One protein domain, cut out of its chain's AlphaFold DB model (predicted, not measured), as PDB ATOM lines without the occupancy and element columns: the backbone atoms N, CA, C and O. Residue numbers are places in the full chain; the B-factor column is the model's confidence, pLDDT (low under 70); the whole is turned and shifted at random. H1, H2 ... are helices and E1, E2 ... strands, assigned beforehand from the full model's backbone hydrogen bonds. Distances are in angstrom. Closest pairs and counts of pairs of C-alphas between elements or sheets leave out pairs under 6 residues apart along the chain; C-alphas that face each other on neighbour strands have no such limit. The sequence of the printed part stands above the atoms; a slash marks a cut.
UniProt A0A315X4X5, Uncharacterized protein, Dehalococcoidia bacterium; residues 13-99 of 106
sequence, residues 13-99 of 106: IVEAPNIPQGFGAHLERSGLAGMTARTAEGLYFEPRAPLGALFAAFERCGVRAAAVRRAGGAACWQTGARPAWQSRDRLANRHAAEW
ATOM      1  N   ILE A  13     -29.027   4.586  39.597       84.81
ATOM      2  CA  ILE A  13     -30.466   4.336  39.583       84.81
ATOM      3  C   ILE A  13     -30.886   4.070  41.020       84.81
ATOM      4  O   ILE A  13     -30.306   3.212  41.687       84.81
ATOM      5  N   VAL A  14     -31.875   4.826  41.486       83.06
ATOM      6  CA  VAL A  14     -32.542   4.609  42.767       83.06
ATOM      7  C   VAL A  14     -33.911   4.016  42.514       83.06
ATOM      8  O   VAL A  14     -34.754   4.635  41.864       83.06
ATOM      9  N   GLU A  15     -34.143   2.848  43.090       82.94
ATOM     10  CA  GLU A  15     -35.475   2.277  43.209       82.94
ATOM     11  C   GLU A  15     -36.173   2.913  44.405       82.94
ATOM     12  O   GLU A  15     -35.664   2.904  45.529       82.94
ATOM     13  N   ALA A  16     -37.343   3.492  44.161       78.12
ATOM     14  CA  ALA A  16     -38.223   3.980  45.207       78.12
ATOM     15  C   ALA A  16     -39.679   3.882  44.727       78.12
ATOM     16  O   ALA A  16     -39.987   4.325  43.617       78.12
ATOM     17  N   PRO A  17     -40.593   3.353  45.556       71.06
ATOM     18  CA  PRO A  17     -41.978   3.105  45.153       71.06
ATOM     19  C   PRO A  17     -42.797   4.393  44.977       71.06
ATOM     20  O   PRO A  17     -43.843   4.376  44.337       71.06
ATOM     21  N   ASN A  18     -42.344   5.518  45.541       80.88
ATOM     22  CA  ASN A  18     -43.142   6.734  45.679       80.88
ATOM     23  C   ASN A  18     -42.414   8.013  45.231       80.88
ATOM     24  O   ASN A  18     -42.540   9.046  45.882       80.88
ATOM     25  N   ILE A  19     -41.651   7.974  44.132       86.00
ATOM     26  CA  ILE A  19     -40.963   9.175  43.621       86.00
ATOM     27  C   ILE A  19     -41.996  10.200  43.107       86.00
ATOM     28  O   ILE A  19     -42.696   9.904  42.128       86.00
ATOM     29  N   PRO A  20     -42.090  11.405  43.706       87.06
ATOM     30  CA  PRO A  20     -43.027  12.433  43.286       87.06
ATOM     31  C   PRO A  20     -42.759  12.881  41.853       87.06
ATOM     32  O   PRO A  20     -41.614  12.930  41.387       87.06
ATOM     33  N   GLN A  21     -43.823  13.255  41.147       86.38
ATOM     34  CA  GLN A  21     -43.680  13.894  39.846       86.38
ATOM     35  C   GLN A  21     -42.895  15.206  40.002       86.38
ATOM     36  O   GLN A  21     -43.152  15.991  40.909       86.38
ATOM     37  N   GLY A  22     -41.899  15.426  39.141       88.38
ATOM     38  CA  GLY A  22     -41.045  16.618  39.196       88.38
ATOM     39  C   GLY A  22     -39.880  16.549  40.191       88.38
ATOM     40  O   GLY A  22     -39.083  17.484  40.231       88.38
ATOM     41  N   PHE A  23     -39.715  15.453  40.943       90.88
ATOM     42  CA  PHE A  23     -38.587  15.305  41.869       90.88
ATOM     43  C   PHE A  23     -37.225  15.320  41.152       90.88
ATOM     44  O   PHE A  23     -36.303  15.983  41.614       90.88
ATOM     45  N   GLY A  24     -37.110  14.698  39.973       91.06
ATOM     46  CA  GLY A  24     -35.891  14.781  39.153       91.06
ATOM     47  C   GLY A  24     -35.517  16.226  38.789       91.06
ATOM     48  O   GLY A  24     -34.422  16.688  39.095       91.06
ATOM     49  N   ALA A  25     -36.486  16.997  38.285       91.75
ATOM     50  CA  ALA A  25     -36.304  18.417  37.977       91.75
ATOM     51  C   ALA A  25     -36.005  19.276  39.220       91.75
ATOM     52  O   ALA A  25     -35.425  20.357  39.114       91.75
ATOM     53  N   HIS A  26     -36.428  18.848  40.413       92.62
ATOM     54  CA  HIS A  26     -36.008  19.483  41.662       92.62
ATOM     55  C   HIS A  26     -34.522  19.225  41.940       92.62
ATOM     56  O   HIS A  26     -33.792  20.182  42.181       92.62
ATOM     57  N   LEU A  27     -34.055  17.976  41.828       91.25
ATOM     58  CA  LEU A  27     -32.641  17.634  42.021       91.25
ATOM     59  C   LEU A  27     -31.717  18.383  41.049       91.25
ATOM     60  O   LEU A  27     -30.655  18.850  41.461       91.25
ATOM     61  N   GLU A  28     -32.134  18.530  39.790       93.12
ATOM     62  CA  GLU A  28     -31.400  19.296  38.773       93.12
ATOM     63  C   GLU A  28     -31.327  20.783  39.120       93.12
ATOM     64  O   GLU A  28     -30.240  21.362  39.167       93.12
ATOM     65  N   ARG A  29     -32.469  21.407  39.441       92.81
ATOM     66  CA  ARG A  29     -32.524  22.832  39.811       92.81
ATOM     67  C   ARG A  29     -31.769  23.146  41.098       92.81
ATOM     68  O   ARG A  29     -31.237  24.241  41.235       92.81
ATOM     69  N   SER A  30     -31.709  22.202  42.033       91.06
ATOM     70  CA  SER A  30     -30.928  22.330  43.266       91.06
ATOM     71  C   SER A  30     -29.431  22.057  43.075       91.06
ATOM     72  O   SER A  30     -28.684  22.121  44.047       91.06
ATOM     73  N   GLY A  31     -28.982  21.730  41.857       89.69
ATOM     74  CA  GLY A  31     -27.580  21.428  41.563       89.69
ATOM     75  C   GLY A  31     -27.084  20.106  42.155       89.69
ATOM     76  O   GLY A  31     -25.886  19.837  42.133       89.69
ATOM     77  N   LEU A  32     -27.986  19.268  42.679       85.31
ATOM     78  CA  LEU A  32     -27.647  17.977  43.282       85.31
ATOM     79  C   LEU A  32     -27.387  16.908  42.216       85.31
ATOM     80  O   LEU A  32     -26.543  16.030  42.409       85.31
ATOM     81  N   ALA A  33     -28.089  17.001  41.085       88.31
ATOM     82  CA  ALA A  33     -27.912  16.140  39.925       88.31
ATOM     83  C   ALA A  33     -27.674  16.970  38.655       88.31
ATOM     84  O   ALA A  33     -28.171  18.084  38.527       88.31
ATOM     85  N   GLY A  34     -26.893  16.433  37.720       86.38
ATOM     86  CA  GLY A  34     -26.671  17.041  36.405       86.38
ATOM     87  C   GLY A  34     -27.729  16.659  35.380       86.38
ATOM     88  O   GLY A  34     -28.076  17.467  34.526       86.38
ATOM     89  N   MET A  35     -28.235  15.438  35.495       88.31
ATOM     90  CA  MET A  35     -29.286  14.886  34.656       88.31
ATOM     91  C   MET A  35     -30.071  13.881  35.485       88.31
ATOM     92  O   MET A  35     -29.479  13.118  36.251       88.31
ATOM     93  N   THR A  36     -31.388  13.865  35.322       90.75
ATOM     94  CA  THR A  36     -32.291  12.894  35.927       90.75
ATOM     95  C   THR A  36     -33.225  12.320  34.874       90.75
ATOM     96  O   THR A  36     -33.667  13.009  33.959       90.75
ATOM     97  N   ALA A  37     -33.532  11.031  34.981       89.81
ATOM     98  CA  ALA A  37     -34.439  10.368  34.053       89.81
ATOM     99  C   ALA A  37     -35.261   9.313  34.781       89.81
ATOM    100  O   ALA A  37     -34.746   8.552  35.601       89.81
ATOM    101  N   ARG A  38     -36.558   9.245  34.480       86.44
ATOM    102  CA  ARG A  38     -37.405   8.181  35.017       86.44
ATOM    103  C   ARG A  38     -37.189   6.914  34.199       86.44
ATOM    104  O   ARG A  38     -37.171   6.954  32.975       86.44
ATOM    105  N   THR A  39     -37.021   5.800  34.890       81.88
ATOM    106  CA  THR A  39     -36.780   4.479  34.304       81.88
ATOM    107  C   THR A  39     -37.855   3.510  34.788       81.88
ATOM    108  O   THR A  39     -38.564   3.806  35.752       81.88
ATOM    109  N   ALA A  40     -37.966   2.342  34.151       76.31
ATOM    110  CA  ALA A  40     -38.867   1.278  34.611       76.31
ATOM    111  C   ALA A  40     -38.553   0.811  36.049       76.31
ATOM    112  O   ALA A  40     -39.426   0.329  36.756       76.31
ATOM    113  N   GLU A  41     -37.305   0.992  36.469       69.75
ATOM    114  CA  GLU A  41     -36.742   0.541  37.739       69.75
ATOM    115  C   GLU A  41     -36.786   1.607  38.850       69.75
ATOM    116  O   GLU A  41     -36.575   1.298  40.020       69.75
ATOM    117  N   GLY A  42     -37.033   2.876  38.508       84.94
ATOM    118  CA  GLY A  42     -36.945   3.989  39.453       84.94
ATOM    119  C   GLY A  42     -36.435   5.279  38.816       84.94
ATOM    120  O   GLY A  42     -36.770   5.593  37.672       84.94
ATOM    121  N   LEU A  43     -35.626   6.051  39.543       88.69
ATOM    122  CA  LEU A  43     -35.042   7.304  39.058       88.69
ATOM    123  C   LEU A  43     -33.546   7.149  38.817       88.69
ATOM    124  O   LEU A  43     -32.776   6.899  39.743       88.69
ATOM    125  N   TYR A  44     -33.146   7.361  37.572       89.69
ATOM    126  CA  TYR A  44     -31.760   7.570  37.203       89.69
ATOM    127  C   TYR A  44     -31.333   9.007  37.526       89.69
ATOM    128  O   TYR A  44     -32.098   9.945  37.284       89.69
ATOM    129  N   PHE A  45     -30.102   9.191  38.001       88.25
ATOM    130  CA  PHE A  45     -29.465  10.501  38.101       88.25
ATOM    131  C   PHE A  45     -27.942  10.453  37.959       88.25
ATOM    132  O   PHE A  45     -27.286   9.495  38.367       88.25
ATOM    133  N   GLU A  46     -27.367  11.543  37.459       89.50
ATOM    134  CA  GLU A  46     -25.929  11.812  37.501       89.50
ATOM    135  C   GLU A  46     -25.611  12.759  38.662       89.50
ATOM    136  O   GLU A  46     -26.031  13.919  38.624       89.50
ATOM    137  N   PRO A  47     -24.903  12.312  39.711       83.50
ATOM    138  CA  PRO A  47     -24.658  13.144  40.879       83.50
ATOM    139  C   PRO A  47     -23.692  14.290  40.557       83.50
ATOM    140  O   PRO A  47     -22.630  14.079  39.973       83.50
ATOM    141  N   ARG A  48     -24.048  15.501  40.991       82.69
ATOM    142  CA  ARG A  48     -23.161  16.682  41.030       82.69
ATOM    143  C   ARG A  48     -22.756  17.075  42.450       82.69
ATOM    144  O   ARG A  48     -21.861  17.892  42.634       82.69
ATOM    145  N   ALA A  49     -23.396  16.461  43.436       77.12
ATOM    146  CA  ALA A  49     -23.099  16.589  44.850       77.12
ATOM    147  C   ALA A  49     -22.785  15.207  45.451       77.12
ATOM    148  O   ALA A  49     -23.098  14.180  44.834       77.12
ATOM    149  N   PRO A  50     -22.207  15.149  46.665       76.44
ATOM    150  CA  PRO A  50     -22.060  13.896  47.392       76.44
ATOM    151  C   PRO A  50     -23.400  13.164  47.519       76.44
ATOM    152  O   PRO A  50     -24.435  13.779  47.788       76.44
ATOM    153  N   LEU A  51     -23.382  11.837  47.381       74.56
ATOM    154  CA  LEU A  51     -24.592  11.008  47.422       74.56
ATOM    155  C   LEU A  51     -25.416  11.206  48.706       74.56
ATOM    156  O   LEU A  51     -26.643  11.188  48.650       74.56
ATOM    157  N   GLY A  52     -24.771  11.486  49.844       69.31
ATOM    158  CA  GLY A  52     -25.469  11.815  51.091       69.31
ATOM    159  C   GLY A  52     -26.401  13.031  50.975       69.31
ATOM    160  O   GLY A  52     -27.503  13.008  51.514       69.31
ATOM    161  N   ALA A  53     -26.014  14.063  50.215       75.12
ATOM    162  CA  ALA A  53     -26.845  15.248  49.994       75.12
ATOM    163  C   ALA A  53     -28.052  14.950  49.088       75.12
ATOM    164  O   ALA A  53     -29.143  15.481  49.308       75.12
ATOM    165  N   LEU A  54     -27.872  14.064  48.103       80.94
ATOM    166  CA  LEU A  54     -28.961  13.548  47.275       80.94
ATOM    167  C   LEU A  54     -29.964  12.776  48.133       80.94
ATOM    168  O   LEU A  54     -31.142  13.116  48.126       80.94
ATOM    169  N   PHE A  55     -29.523  11.808  48.940       77.44
ATOM    170  CA  PHE A  55     -30.438  11.031  49.785       77.44
ATOM    171  C   PHE A  55     -31.148  11.874  50.844       77.44
ATOM    172  O   PHE A  55     -32.343  11.689  51.055       77.44
ATOM    173  N   ALA A  56     -30.483  12.878  51.415       78.06
ATOM    174  CA  ALA A  56     -31.152  13.846  52.281       78.06
ATOM    175  C   ALA A  56     -32.271  14.618  51.547       78.06
ATOM    176  O   ALA A  56     -33.276  14.991  52.151       78.06
ATOM    177  N   ALA A  57     -32.138  14.876  50.240       84.56
ATOM    178  CA  ALA A  57     -33.221  15.450  49.440       84.56
ATOM    179  C   ALA A  57     -34.369  14.454  49.208       84.56
ATOM    180  O   ALA A  57     -35.529  14.845  49.315       84.56
ATOM    181  N   PHE A  58     -34.068  13.171  48.971       83.50
ATOM    182  CA  PHE A  58     -35.090  12.115  48.919       83.50
ATOM    183  C   PHE A  58     -35.889  12.065  50.230       83.50
ATOM    184  O   PHE A  58     -37.117  12.140  50.201       83.50
ATOM    185  N   GLU A  59     -35.207  12.043  51.376       81.50
ATOM    186  CA  GLU A  59     -35.845  11.986  52.696       81.50
ATOM    187  C   GLU A  59     -36.715  13.213  52.989       81.50
ATOM    188  O   GLU A  59     -37.866  13.060  53.402       81.50
ATOM    189  N   ARG A  60     -36.212  14.428  52.719       83.56
ATOM    190  CA  ARG A  60     -36.983  15.676  52.897       83.56
ATOM    191  C   ARG A  60     -38.247  15.721  52.043       83.56
ATOM    192  O   ARG A  60     -39.236  16.318  52.453       83.56
ATOM    193  N   CYS A  61     -38.226  15.079  50.879       83.44
ATOM    194  CA  CYS A  61     -39.379  14.976  49.989       83.44
ATOM    195  C   CYS A  61     -40.262  13.747  50.274       83.44
ATOM    196  O   CYS A  61     -41.148  13.441  49.478       83.44
ATOM    197  N   GLY A  62     -40.037  13.030  51.382       81.31
ATOM    198  CA  GLY A  62     -40.817  11.846  51.755       81.31
ATOM    199  C   GLY A  62     -40.577  10.630  50.852       81.31
ATOM    200  O   GLY A  62     -41.350   9.669  50.880       81.31
ATOM    201  N   VAL A  63     -39.515  10.651  50.048       81.69
ATOM    202  CA  VAL A  63     -39.156   9.578  49.122       81.69
ATOM    203  C   VAL A  63     -38.227   8.605  49.826       81.69
ATOM    204  O   VAL A  63     -37.157   8.979  50.303       81.69
ATOM    205  N   ARG A  64     -38.616   7.332  49.881       71.56
ATOM    206  CA  ARG A  64     -37.778   6.286  50.476       71.56
ATOM    207  C   ARG A  64     -37.058   5.520  49.378       71.56
ATOM    208  O   ARG A  64     -37.669   4.694  48.709       71.56
ATOM    209  N   ALA A  65     -35.763   5.788  49.219       72.25
ATOM    210  CA  ALA A  65     -34.887   4.955  48.402       72.25
ATOM    211  C   ALA A  65     -34.830   3.538  49.001       72.25
ATOM    212  O   ALA A  65     -34.423   3.363  50.149       72.25
ATOM    213  N   ALA A  66     -35.294   2.545  48.245       70.81
ATOM    214  CA  ALA A  66     -35.285   1.135  48.620       70.81
ATOM    215  C   ALA A  66     -33.953   0.468  48.248       70.81
ATOM    216  O   ALA A  66     -33.404  -0.310  49.032       70.81
ATOM    217  N   ALA A  67     -33.415   0.817  47.079       69.69
ATOM    218  CA  ALA A  67     -32.132   0.335  46.595       69.69
ATOM    219  C   ALA A  67     -31.464   1.373  45.688       69.69
ATOM    220  O   ALA A  67     -32.120   2.244  45.113       69.69
ATOM    221  N   VAL A  68     -30.142   1.265  45.564       76.62
ATOM    222  CA  VAL A  68     -29.310   2.127  44.720       76.62
ATOM    223  C   VAL A  68     -28.343   1.243  43.952       76.62
ATOM    224  O   VAL A  68     -27.741   0.342  44.530       76.62
ATOM    225  N   ARG A  69     -28.155   1.510  42.661       74.25
ATOM    226  CA  ARG A  69     -27.134   0.842  41.844       74.25
ATOM    227  C   ARG A  69     -26.458   1.824  40.904       74.25
ATOM    228  O   ARG A  69     -27.052   2.832  40.531       74.25
ATOM    229  N   ARG A  70     -25.237   1.520  40.462       75.88
ATOM    230  CA  ARG A  70     -24.623   2.245  39.340       75.88
ATOM    231  C   ARG A  70     -25.315   1.867  38.030       75.88
ATOM    232  O   ARG A  70     -25.609   0.696  37.783       75.88
ATOM    233  N   ALA A  71     -25.558   2.858  37.181       72.44
ATOM    234  CA  ALA A  71     -26.044   2.640  35.827       72.44
ATOM    235  C   ALA A  71     -24.961   1.956  34.978       72.44
ATOM    236  O   ALA A  71     -23.776   2.261  35.110       72.44
ATOM    237  N   GLY A  72     -25.366   1.008  34.131       62.81
ATOM    238  CA  GLY A  72     -24.447   0.202  33.315       62.81
ATOM    239  C   GLY A  72     -23.766  -0.963  34.051       62.81
ATOM    240  O   GLY A  72     -23.121  -1.780  33.405       62.81
ATOM    241  N   GLY A  73     -23.933  -1.089  35.375       57.31
ATOM    242  CA  GLY A  73     -23.565  -2.300  36.116       57.31
ATOM    243  C   GLY A  73     -24.640  -3.387  36.009       57.31
ATOM    244  O   GLY A  73     -25.820  -3.073  35.820       57.31
ATOM    245  N   ALA A  74     -24.242  -4.657  36.159       45.38
ATOM    246  CA  ALA A  74     -25.188  -5.761  36.338       45.38
ATOM    247  C   ALA A  74     -26.143  -5.444  37.500       45.38
ATOM    248  O   ALA A  74     -25.743  -4.780  38.458       45.38
ATOM    249  N   ALA A  75     -27.397  -5.897  37.408       47.03
ATOM    250  CA  ALA A  75     -28.442  -5.655  38.399       47.03
ATOM    251  C   ALA A  75     -28.157  -6.400  39.722       47.03
ATOM    252  O   ALA A  75     -28.878  -7.315  40.107       47.03
ATOM    253  N   CYS A  76     -27.087  -6.029  40.429       42.12
ATOM    254  CA  CYS A  76     -26.942  -6.340  41.838       42.12
ATOM    255  C   CYS A  76     -27.773  -5.310  42.604       42.12
ATOM    256  O   CYS A  76     -27.342  -4.210  42.946       42.12
ATOM    257  N   TRP A  77     -29.041  -5.647  42.800       43.16
ATOM    258  CA  TRP A  77     -29.901  -4.904  43.700       43.16
ATOM    259  C   TRP A  77     -29.327  -5.042  45.108       43.16
ATOM    260  O   TRP A  77     -29.384  -6.111  45.712       43.16
ATOM    261  N   GLN A  78     -28.713  -3.977  45.619       46.31
ATOM    262  CA  GLN A  78     -28.250  -3.931  47.001       46.31
ATOM    263  C   GLN A  78     -29.460  -3.693  47.915       46.31
ATOM    264  O   GLN A  78     -29.720  -2.578  48.368       46.31
ATOM    265  N   THR A  79     -30.236  -4.752  48.155       39.09
ATOM    266  CA  THR A  79     -31.308  -4.758  49.154       39.09
ATOM    267  C   THR A  79     -30.665  -4.535  50.525       39.09
ATOM    268  O   THR A  79     -29.913  -5.380  51.005       39.09
ATOM    269  N   GLY A  80     -30.891  -3.366  51.131       40.97
ATOM    270  CA  GLY A  80     -30.286  -2.990  52.421       40.97
ATOM    271  C   GLY A  80     -29.513  -1.664  52.440       40.97
ATOM    272  O   GLY A  80     -28.996  -1.290  53.491       40.97
ATOM    273  N   ALA A  81     -29.467  -0.916  51.334       41.75
ATOM    274  CA  ALA A  81     -28.799   0.387  51.211       41.75
ATOM    275  C   ALA A  81     -29.517   1.560  51.925       41.75
ATOM    276  O   ALA A  81     -29.582   2.672  51.404       41.75
ATOM    277  N   ARG A  82     -30.068   1.354  53.127       38.69
ATOM    278  CA  ARG A  82     -30.385   2.492  53.999       38.69
ATOM    279  C   ARG A  82     -29.057   3.027  54.549       38.69
ATOM    280  O   ARG A  82     -28.304   2.229  55.113       38.69
ATOM    281  N   PRO A  83     -28.780   4.345  54.525       40.84
ATOM    282  CA  PRO A  83     -28.005   4.924  55.606       40.84
ATOM    283  C   PRO A  83     -28.802   4.616  56.872       40.84
ATOM    284  O   PRO A  83     -29.876   5.149  57.140       40.84
ATOM    285  N   ALA A  84     -28.340   3.598  57.573       43.44
ATOM    286  CA  ALA A  84     -28.894   3.145  58.819       43.44
ATOM    287  C   ALA A  84     -28.974   4.334  59.788       43.44
ATOM    288  O   ALA A  84     -27.955   4.820  60.292       43.44
ATOM    289  N   TRP A  85     -30.199   4.813  60.022       39.41
ATOM    290  CA  TRP A  85     -30.487   5.929  60.925       39.41
ATOM    291  C   TRP A  85     -29.976   5.668  62.353       39.41
ATOM    292  O   TRP A  85     -29.720   6.604  63.103       39.41
ATOM    293  N   GLN A  86     -29.741   4.397  62.696       43.84
ATOM    294  CA  GLN A  86     -29.166   3.941  63.957       43.84
ATOM    295  C   GLN A  86     -27.797   3.281  63.761       43.84
ATOM    296  O   GLN A  86     -27.557   2.560  62.794       43.84
ATOM    297  N   SER A  87     -26.908   3.458  64.739       45.81
ATOM    298  CA  SER A  87     -25.556   2.881  64.749       45.81
ATOM    299  C   SER A  87     -25.535   1.350  64.616       45.81
ATOM    300  O   SER A  87     -24.609   0.798  64.029       45.81
ATOM    301  N   ARG A  88     -26.571   0.658  65.112       46.00
ATOM    302  CA  ARG A  88     -26.683  -0.809  65.076       46.00
ATOM    303  C   ARG A  88     -26.837  -1.356  63.656       46.00
ATOM    304  O   ARG A  88     -26.186  -2.334  63.304       46.00
ATOM    305  N   ASP A  89     -27.629  -0.683  62.830       46.19
ATOM    306  CA  ASP A  89     -27.881  -1.105  61.452       46.19
ATOM    307  C   ASP A  89     -26.670  -0.791  60.542       46.19
ATOM    308  O   ASP A  89     -26.444  -1.480  59.550       46.19
ATOM    309  N   ARG A  90     -25.829   0.197  60.910       52.00
ATOM    310  CA  ARG A  90     -24.545   0.468  60.229       52.00
ATOM    311  C   ARG A  90     -23.532  -0.645  60.467       52.00
ATOM    312  O   ARG A  90     -22.863  -1.053  59.529       52.00
ATOM    313  N   LEU A  91     -23.437  -1.141  61.704       49.41
ATOM    314  CA  LEU A  91     -22.518  -2.225  62.078       49.41
ATOM    315  C   LEU A  91     -22.883  -3.560  61.413       49.41
ATOM    316  O   LEU A  91     -21.998  -4.358  61.119       49.41
ATOM    317  N   ALA A  92     -24.171  -3.794  61.145       46.34
ATOM    318  CA  ALA A  92     -24.639  -4.975  60.421       46.34
ATOM    319  C   ALA A  92     -24.418  -4.883  58.897       46.34
ATOM    320  O   ALA A  92     -24.457  -5.897  58.200       46.34
ATOM    321  N   ASN A  93     -24.177  -3.681  58.366       46.00
ATOM    322  CA  ASN A  93     -23.955  -3.460  56.945       46.00
ATOM    323  C   ASN A  93     -22.451  -3.485  56.630       46.00
ATOM    324  O   ASN A  93     -21.746  -2.486  56.772       46.00
ATOM    325  N   ARG A  94     -21.968  -4.631  56.134       49.94
ATOM    326  CA  ARG A  94     -20.555  -4.858  55.766       49.94
ATOM    327  C   ARG A  94     -19.992  -3.871  54.730       49.94
ATOM    328  O   ARG A  94     -18.780  -3.775  54.590       49.94
ATOM    329  N   HIS A  95     -20.860  -3.154  54.013       43.25
ATOM    330  CA  HIS A  95     -20.493  -2.161  53.004       43.25
ATOM    331  C   HIS A  95     -20.705  -0.720  53.483       43.25
ATOM    332  O   HIS A  95     -20.494   0.206  52.709       43.25
ATOM    333  N   ALA A  96     -21.081  -0.487  54.749       46.31
ATOM    334  CA  ALA A  96     -21.308   0.857  55.294       46.31
ATOM    335  C   ALA A  96     -20.103   1.801  55.120       46.31
ATOM    336  O   ALA A  96     -20.285   3.013  55.018       46.31
ATOM    337  N   ALA A  97     -18.883   1.258  55.032       51.50
ATOM    338  CA  ALA A  97     -17.664   2.017  54.762       51.50
ATOM    339  C   ALA A  97     -17.653   2.702  53.380       51.50
ATOM    340  O   ALA A  97     -17.057   3.763  53.240       51.50
ATOM    341  N   GLU A  98     -18.356   2.149  52.386       43.06
ATOM    342  CA  GLU A  98     -18.502   2.736  51.040       43.06
ATOM    343  C   GLU A  98     -19.440   3.963  51.031       43.06
ATOM    344  O   GLU A  98     -19.491   4.702  50.050       43.06
ATOM    345  N   TRP A  99     -20.174   4.181  52.132       48.41
ATOM    346  CA  TRP A  99     -21.143   5.268  52.333       48.41
ATOM    347  C   TRP A  99     -20.658   6.353  53.284       48.41
ATOM    348  O   TRP A  99     -21.267   7.425  53.352       48.41
TER     349      TRP A  99
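What this domain is: This is residues 13 to 99 of the 106 residues of an uncharacterized protein of Dehalococcoidia bacterium (UniProt A0A315X4X5). A small, twisted sheet of four strands has H1 packed along its edge strand E2, while H2, near H1, only grazes the sheet. H3 lies well away from both, at the far end of a long link. The printed part has 87 residues, with three named helices and four named strands that follow each other along the chain as E1 H1 E2 E3 H2 E4 H3; the sheet, in the order E2 E3 E1 E4, is all antiparallel. The class is mixed, helices and strands, with under half of the residues in named elements. The whole is compact, with a radius of gyration of the C-alphas of 12.8 A and spans of 35 by 28 by 23 A.

How they stand to each other: E2, residues 33 to 39, and E3, residues 42 to 47, form a hairpin, with N 37 and O 44 2.9 A apart. E1, residues 13 to 15, is antiparallel to E3, with N 14 and O 43 2.9 A apart, and to edge strand E4, residues 67 to 70, with N 13 and O 69 2.8 A apart. H1, residues 23 to 29, is on the sheet over E2 at a height of 7.5 A, running along the strands at 14 degrees to E2 on the local plane; the closest C-alphas, of Gly 24 and Thr 36, are 5.2 A apart. H2, residues 51 to 60, only grazes the sheet with residues 51 to 55. H1 and H2 are close but not clearly touching: their closest C-alphas, of Leu 27 and Leu 54, are 7.6 A apart, and they run opposite ways at a steep tilt of 56 degrees. E1, H1, E2 and E3, H2, E4 are split strand-helix-strand units, in each of which another strand lies between the two, with right-handed crossovers. H3, residues 87 to 92, is not on the sheet and is apart from H1 and H2. In H1, H2 and H3 every O i to N i+4 pair is within hydrogen-bond range.

Where its parts are: E1 begins at C-alpha 13, (-30.466, 4.336, 39.583), and H3 ends at C-alpha 92, (-24.639, -4.975, 60.421). From first to last C-alpha E2 measures 15.7 A, E3 15.4 A, H2 14.3 A, E4 10.6 A, H1 9.9 A, H3 9.0 A and E1 6.5 A.

The domain as a whole: The two C-alphas farthest apart, of Arg 29 and Ala 92, are 35.5 A apart. The printed part has no cut; the link from E4 to H3, residues 71 to 86, is long. Mean pLDDT of the printed part is 70.8, and residues 41, 52, 67 and 72 to 99 are under 70.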